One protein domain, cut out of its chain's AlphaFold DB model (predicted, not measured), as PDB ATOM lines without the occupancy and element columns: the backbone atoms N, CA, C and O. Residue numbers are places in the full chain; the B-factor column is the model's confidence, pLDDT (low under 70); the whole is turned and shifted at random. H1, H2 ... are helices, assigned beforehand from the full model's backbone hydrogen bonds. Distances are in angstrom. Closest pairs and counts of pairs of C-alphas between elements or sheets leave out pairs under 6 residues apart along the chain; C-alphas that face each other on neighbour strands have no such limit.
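Overview. This is residues 2 to 51 of the 189 residues of the protein "PDZ domain-containing protein" of Acidobacteria bacterium (UniProt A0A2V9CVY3). A flat, loose U: the longer helix H1 makes one arm, the link folds back as the other arm, and the short helix H2 at its tip meets the first turns of H1. Residues 2 to 10 trail off on the side of H1 away from H2. The printed part has 50 residues, under half in the named elements H1 then H2, all helix, with no named strand. It is loose, radius of gyration of the C-alphas 12.3 A, spanning 34 by 29 by 12 A.

Along the chain. Start at C-alpha 2, (70.862, 126.109, 100.223); no named element comes before residue 15. Find C-alpha 15 at (86.345, 119.469, 97.902); from there H1, residues 15 to 29, runs 21.2 A. H2, residues 38 to 45, runs 9.9 A to C-alpha 45 at (88.258, 118.246, 90.882).

Arrangement. H1 touches H2 with residues 15 to 19 alone; the closest C-alphas, of Glu 19 and Phe 41, are 6.9 A apart. They run opposite ways at a steep tilt of 58 degrees. In H1 and H2 every O i to N i+4 pair is within hydrogen-bond range.

Size, cuts and confidence. The C-alphas farthest apart, of Arg 8 and Glu 50, are 34.4 A apart. The printed part has no cut, and the link H1 to H2 is short. Look for pLDDT under 70 in residues 2 to 14.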
ATOM      1  N   ASN A   2      71.174 124.803  99.595       49.09
ATOM      2  CA  ASN A   2      70.862 126.109 100.223       49.09
ATOM      3  C   ASN A   2      70.338 125.978 101.676       49.09
ATOM      4  O   ASN A   2      70.854 126.616 102.588       49.09
ATOM      5  N   GLN A   3      69.383 125.073 101.918       58.97
ATOM      6  CA  GLN A   3      68.795 124.855 103.251       58.97
ATOM      7  C   GLN A   3      69.701 124.080 104.227       58.97
ATOM      8  O   GLN A   3      69.601 124.254 105.439       58.97
ATOM      9  N   GLN A   4      70.584 123.215 103.719       57.44
ATOM     10  CA  GLN A   4      71.443 122.360 104.553       57.44
ATOM     11  C   GLN A   4      72.783 123.014 104.922       57.44
ATOM     12  O   GLN A   4      73.340 122.668 105.963       57.44
ATOM     13  N   TYR A   5      73.278 123.965 104.118       57.69
ATOM     14  CA  TYR A   5      74.590 124.593 104.318       57.69
ATOM     15  C   TYR A   5      74.498 126.117 104.456       57.69
ATOM     16  O   TYR A   5      74.712 126.633 105.551       57.69
ATOM     17  N   ALA A   6      74.101 126.833 103.396       55.22
ATOM     18  CA  ALA A   6      74.110 128.301 103.375       55.22
ATOM     19  C   ALA A   6      73.206 128.925 104.455       55.22
ATOM     20  O   ALA A   6      73.641 129.794 105.205       55.22
ATOM     21  N   GLN A   7      71.979 128.418 104.614       57.06
ATOM     22  CA  GLN A   7      71.045 128.886 105.650       57.06
ATOM     23  C   GLN A   7      71.436 128.455 107.072       57.06
ATOM     24  O   GLN A   7      70.920 129.002 108.042       57.06
ATOM     25  N   ARG A   8      72.349 127.485 107.209       61.78
ATOM     26  CA  ARG A   8      72.871 126.996 108.496       61.78
ATOM     27  C   ARG A   8      74.270 127.534 108.815       61.78
ATOM     28  O   ARG A   8      74.889 127.056 109.761       61.78
ATOM     29  N   GLY A   9      74.778 128.491 108.029       54.25
ATOM     30  CA  GLY A   9      76.097 129.099 108.227       54.25
ATOM     31  C   GLY A   9      77.278 128.142 108.025       54.25
ATOM     32  O   GLY A   9      78.352 128.387 108.567       54.25
ATOM     33  N   ARG A  10      77.095 127.037 107.286       55.78
ATOM     34  CA  ARG A  10      78.171 126.086 106.964       55.78
ATOM     35  C   ARG A  10      78.797 126.438 105.616       55.78
ATOM     36  O   ARG A  10      78.082 126.583 104.626       55.78
ATOM     37  N   PHE A  11      80.123 126.514 105.584       55.19
ATOM     38  CA  PHE A  11      80.926 126.697 104.374       55.19
ATOM     39  C   PHE A  11      81.585 125.369 103.980       55.19
ATOM     40  O   PHE A  11      81.854 124.536 104.847       55.19
ATOM     41  N   TYR A  12      81.850 125.164 102.690       59.00
ATOM     42  CA  TYR A  12      82.663 124.033 102.242       59.00
ATOM     43  C   TYR A  12      84.130 124.352 102.541       59.00
ATOM     44  O   TYR A  12      84.675 125.302 101.984       59.00
ATOM     45  N   ALA A  13      84.740 123.610 103.465       55.97
ATOM     46  CA  ALA A  13      86.141 123.812 103.836       55.97
ATOM     47  C   ALA A  13      87.110 123.296 102.754       55.97
ATOM     48  O   ALA A  13      88.237 123.774 102.666       55.97
ATOM     49  N   ASP A  14      86.661 122.345 101.928       67.12
ATOM     50  CA  ASP A  14      87.428 121.685 100.873       67.12
ATOM     51  C   ASP A  14      86.494 120.986  99.854       67.12
ATOM     52  O   ASP A  14      85.264 121.108  99.908       67.12
ATOM     53  N   SER A  15      87.079 120.240  98.911       72.19
ATOM     54  CA  SER A  15      86.345 119.469  97.902       72.19
ATOM     55  C   SER A  15      85.518 118.309  98.477       72.19
ATOM     56  O   SER A  15      84.579 117.879  97.810       72.19
ATOM     57  N   SER A  16      85.809 117.823  99.691       77.19
ATOM     58  CA  SER A  16      85.126 116.661 100.286       77.19
ATOM     59  C   SER A  16      83.707 116.995 100.748       77.19
ATOM     60  O   SER A  16      82.773 116.229 100.518       77.19
ATOM     61  N   GLY A  17      83.503 118.194 101.303       79.00
ATOM     62  CA  GLY A  17      82.164 118.655 101.671       79.00
ATOM     63  C   GLY A  17      81.258 118.882 100.455       79.00
ATOM     64  O   GLY A  17      80.042 118.720 100.550       79.00
ATOM     65  N   ILE A  18      81.840 119.258  99.309       83.00
ATOM     66  CA  ILE A  18      81.104 119.401  98.044       83.00
ATOM     67  C   ILE A  18      80.760 118.022  97.481       83.00
ATOM     68  O   ILE A  18      79.633 117.828  97.032       83.00
ATOM     69  N   GLU A  19      81.698 117.076  97.531       86.69
ATOM     70  CA  GLU A  19      81.482 115.683  97.136       86.69
ATOM     71  C   GLU A  19      80.274 115.088  97.866       86.69
ATOM     72  O   GLU A  19      79.283 114.758  97.216       86.69
ATOM     73  N   GLU A  20      80.283 115.084  99.202       84.62
ATOM     74  CA  GLU A  20      79.201 114.516 100.019       84.62
ATOM     75  C   GLU A  20      77.831 115.135  99.691       84.62
ATOM     76  O   GLU A  20      76.834 114.427  99.517       84.62
ATOM     77  N   ALA A  21      77.783 116.463  99.538       84.12
ATOM     78  CA  ALA A  21      76.556 117.176  99.205       84.12
ATOM     79  C   ALA A  21      76.029 116.825  97.801       84.12
ATOM     80  O   ALA A  21      74.815 116.774  97.592       84.12
ATOM     81  N   VAL A  22      76.915 116.603  96.825       85.62
ATOM     82  CA  VAL A  22      76.519 116.189  95.471       85.62
ATOM     83  C   VAL A  22      76.039 114.740  95.479       85.62
ATOM     84  O   VAL A  22      74.994 114.445  94.895       85.62
ATOM     85  N   GLU A  23      76.741 113.844  96.168       88.94
ATOM     86  CA  GLU A  23      76.328 112.446  96.295       88.94
ATOM     87  C   GLU A  23      74.959 112.297  96.967       88.94
ATOM     88  O   GLU A  23      74.139 111.488  96.531       88.94
ATOM     89  N   GLU A  24      74.668 113.097  97.999       85.81
ATOM     90  CA  GLU A  24      73.353 113.125  98.647       85.81
ATOM     91  C   GLU A  24      72.246 113.478  97.645       85.81
ATOM     92  O   GLU A  24      71.224 112.792  97.580       85.81
ATOM     93  N   VAL A  25      72.466 114.500  96.812       84.12
ATOM     94  CA  VAL A  25      71.513 114.892  95.764       84.12
ATOM     95  C   VAL A  25      71.325 113.769  94.743       84.12
ATOM     96  O   VAL A  25      70.190 113.488  94.354       84.12
ATOM     97  N   VAL A  26      72.404 113.095  94.331       84.06
ATOM     98  CA  VAL A  26      72.332 111.965  93.392       84.06
ATOM     99  C   VAL A  26      71.536 110.805  93.987       84.06
ATOM    100  O   VAL A  26      70.634 110.294  93.323       84.06
ATOM    101  N   ARG A  27      71.815 110.422  95.239       84.56
ATOM    102  CA  ARG A  27      71.089 109.352  95.941       84.56
ATOM    103  C   ARG A  27      69.611 109.699  96.128       84.56
ATOM    104  O   ARG A  27      68.759 108.835  95.944       84.56
ATOM    105  N   ALA A  28      69.290 110.957  96.436       83.06
ATOM    106  CA  ALA A  28      67.908 111.411  96.584       83.06
ATOM    107  C   ALA A  28      67.139 111.407  95.250       83.06
ATOM    108  O   ALA A  28      65.984 110.989  95.203       83.06
ATOM    109  N   ALA A  29      67.770 111.858  94.162       78.44
ATOM    110  CA  ALA A  29      67.144 111.929  92.841       78.44
ATOM    111  C   ALA A  29      67.075 110.566  92.131       78.44
ATOM    112  O   ALA A  29      66.187 110.338  91.309       78.44
ATOM    113  N   ASN A  30      68.009 109.660  92.426       76.62
ATOM    114  CA  ASN A  30      68.058 108.318  91.866       76.62
ATOM    115  C   ASN A  30      68.528 107.307  92.930       76.62
ATOM    116  O   ASN A  30      69.713 106.973  92.974       76.62
ATOM    117  N   PRO A  31      67.606 106.770  93.752       76.62
ATOM    118  CA  PRO A  31      67.937 105.837  94.833       76.62
ATOM    119  C   PRO A  31      68.628 104.538  94.387       76.62
ATOM    120  O   PRO A  31      69.196 103.836  95.215       76.62
ATOM    121  N   GLY A  32      68.570 104.203  93.091       76.00
ATOM    122  CA  GLY A  32      69.266 103.052  92.508       76.00
ATOM    123  C   GLY A  32      70.668 103.363  91.971       76.00
ATOM    124  O   GLY A  32      71.346 102.457  91.487       76.00
ATOM    125  N   ALA A  33      71.108 104.623  92.005       75.38
ATOM    126  CA  ALA A  33      72.466 104.992  91.637       75.38
ATOM    127  C   ALA A  33      73.421 104.694  92.800       75.38
ATOM    128  O   ALA A  33      73.112 104.998  93.948       75.38
ATOM    129  N   ALA A  34      74.613 104.169  92.495       72.19
ATOM    130  CA  ALA A  34      75.660 103.964  93.502       72.19
ATOM    131  C   ALA A  34      76.005 105.270  94.242       72.19
ATOM    132  O   ALA A  34      76.346 105.239  95.419       72.19
ATOM    133  N   GLY A  35      75.879 106.412  93.555       73.44
ATOM    134  CA  GLY A  35      76.070 107.733  94.146       73.44
ATOM    135  C   GLY A  35      77.499 108.017  94.597       73.44
ATOM    136  O   GLY A  35      77.686 109.051  95.207       73.44
ATOM    137  N   ASP A  36      78.459 107.137  94.303       86.00
ATOM    138  CA  ASP A  36      79.882 107.301  94.610       86.00
ATOM    139  C   ASP A  36      80.558 108.137  93.515       86.00
ATOM    140  O   ASP A  36      80.600 107.744  92.339       86.00
ATOM    141  N   LEU A  37      81.057 109.307  93.904       88.81
ATOM    142  CA  LEU A  37      81.778 110.246  93.052       88.81
ATOM    143  C   LEU A  37      83.229 110.445  93.501       88.81
ATOM    144  O   LEU A  37      83.933 111.250  92.885       88.81
ATOM    145  N   ALA A  38      83.721 109.681  94.480       88.69
ATOM    146  CA  ALA A  38      85.067 109.841  95.028       88.69
ATOM    147  C   ALA A  38      86.146 109.755  93.940       88.69
ATOM    148  O   ALA A  38      87.076 110.564  93.871       88.69
ATOM    149  N   GLY A  39      85.992 108.808  93.009       88.44
ATOM    150  CA  GLY A  39      86.893 108.670  91.863       88.44
ATOM    151  C   GLY A  39      86.848 109.861  90.898       88.44
ATOM    152  O   GLY A  39      87.878 110.233  90.336       88.44
ATOM    153  N   PHE A  40      85.675 110.474  90.710       89.75
ATOM    154  CA  PHE A  40      85.516 111.669  89.880       89.75
ATOM    155  C   PHE A  40      86.196 112.875  90.534       89.75
ATOM    156  O   PHE A  40      87.007 113.538  89.886       89.75
ATOM    157  N   PHE A  41      85.927 113.119  91.820       90.19
ATOM    158  CA  PHE A  41      86.500 114.244  92.560       90.19
ATOM    159  C   PHE A  41      88.021 114.151  92.633       90.19
ATOM    160  O   PHE A  41      88.709 115.108  92.277       90.19
ATOM    161  N   LYS A  42      88.551 112.973  92.980       89.88
ATOM    162  CA  LYS A  42      89.997 112.734  93.061       89.88
ATOM    163  C   LYS A  42      90.738 113.027  91.756       89.88
ATOM    164  O   LYS A  42      91.881 113.468  91.791       89.88
ATOM    165  N   ARG A  43      90.126 112.726  90.610       88.25
ATOM    166  CA  ARG A  43      90.788 112.834  89.301       88.25
ATOM    167  C   ARG A  43      90.628 114.208  88.673       88.25
ATOM    168  O   ARG A  43      91.610 114.763  88.195       88.25
ATOM    169  N   TYR A  44      89.414 114.753  88.711       89.31
ATOM    170  CA  TYR A  44      89.036 115.913  87.902       89.31
ATOM    171  C   TYR A  44      88.711 117.177  88.699       89.31
ATOM    172  O   TYR A  44      88.560 118.235  88.095       89.31
ATOM    173  N   VAL A  45      88.545 117.081  90.023       87.38
ATOM    174  CA  VAL A  45      88.258 118.246  90.882       87.38
ATOM    175  C   VAL A  45      89.486 118.624  91.698       87.38
ATOM    176  O   VAL A  45      89.926 119.766  91.650       87.38
ATOM    177  N   SER A  46      90.050 117.669  92.440       85.19
ATOM    178  CA  SER A  46      91.281 117.866  93.217       85.19
ATOM    179  C   SER A  46      92.540 117.374  92.497       85.19
ATOM    180  O   SER A  46      93.651 117.679  92.928       85.19
ATOM    181  N   GLY A  47      92.373 116.616  91.411       83.19
ATOM    182  CA  GLY A  47      93.459 116.132  90.566       83.19
ATOM    183  C   GLY A  47      93.760 117.059  89.388       83.19
ATOM    184  O   GLY A  47      93.054 118.028  89.127       83.19
ATOM    185  N   THR A  48      94.827 116.735  88.661       87.94
ATOM    186  CA  THR A  48      95.261 117.447  87.446       87.94
ATOM    187  C   THR A  48      94.926 116.681  86.169       87.94
ATOM    188  O   THR A  48      95.404 117.040  85.093       87.94
ATOM    189  N   GLU A  49      94.151 115.597  86.275       91.44
ATOM    190  CA  GLU A  49      93.745 114.832  85.104       91.44
ATOM    191  C   GLU A  49      92.757 115.654  84.278       91.44
ATOM    192  O   GLU A  49      91.808 116.237  84.805       91.44
ATOM    193  N   GLU A  50      92.974 115.694  82.967       88.12
ATOM    194  CA  GLU A  50      92.087 116.412  82.064       88.12
ATOM    195  C   GLU A  50      90.712 115.732  82.006       88.12
ATOM    196  O   GLU A  50      90.590 114.512  81.850       88.12
ATOM    197  N   MET A  51      89.651 116.529  82.126       91.12
ATOM    198  CA  MET A  51      88.288 116.018  82.054       91.12
ATOM    199  C   MET A  51      87.971 115.535  80.625       91.12
ATOM    200  O   MET A  51      88.150 116.289  79.668       91.12
TER     201      MET A  51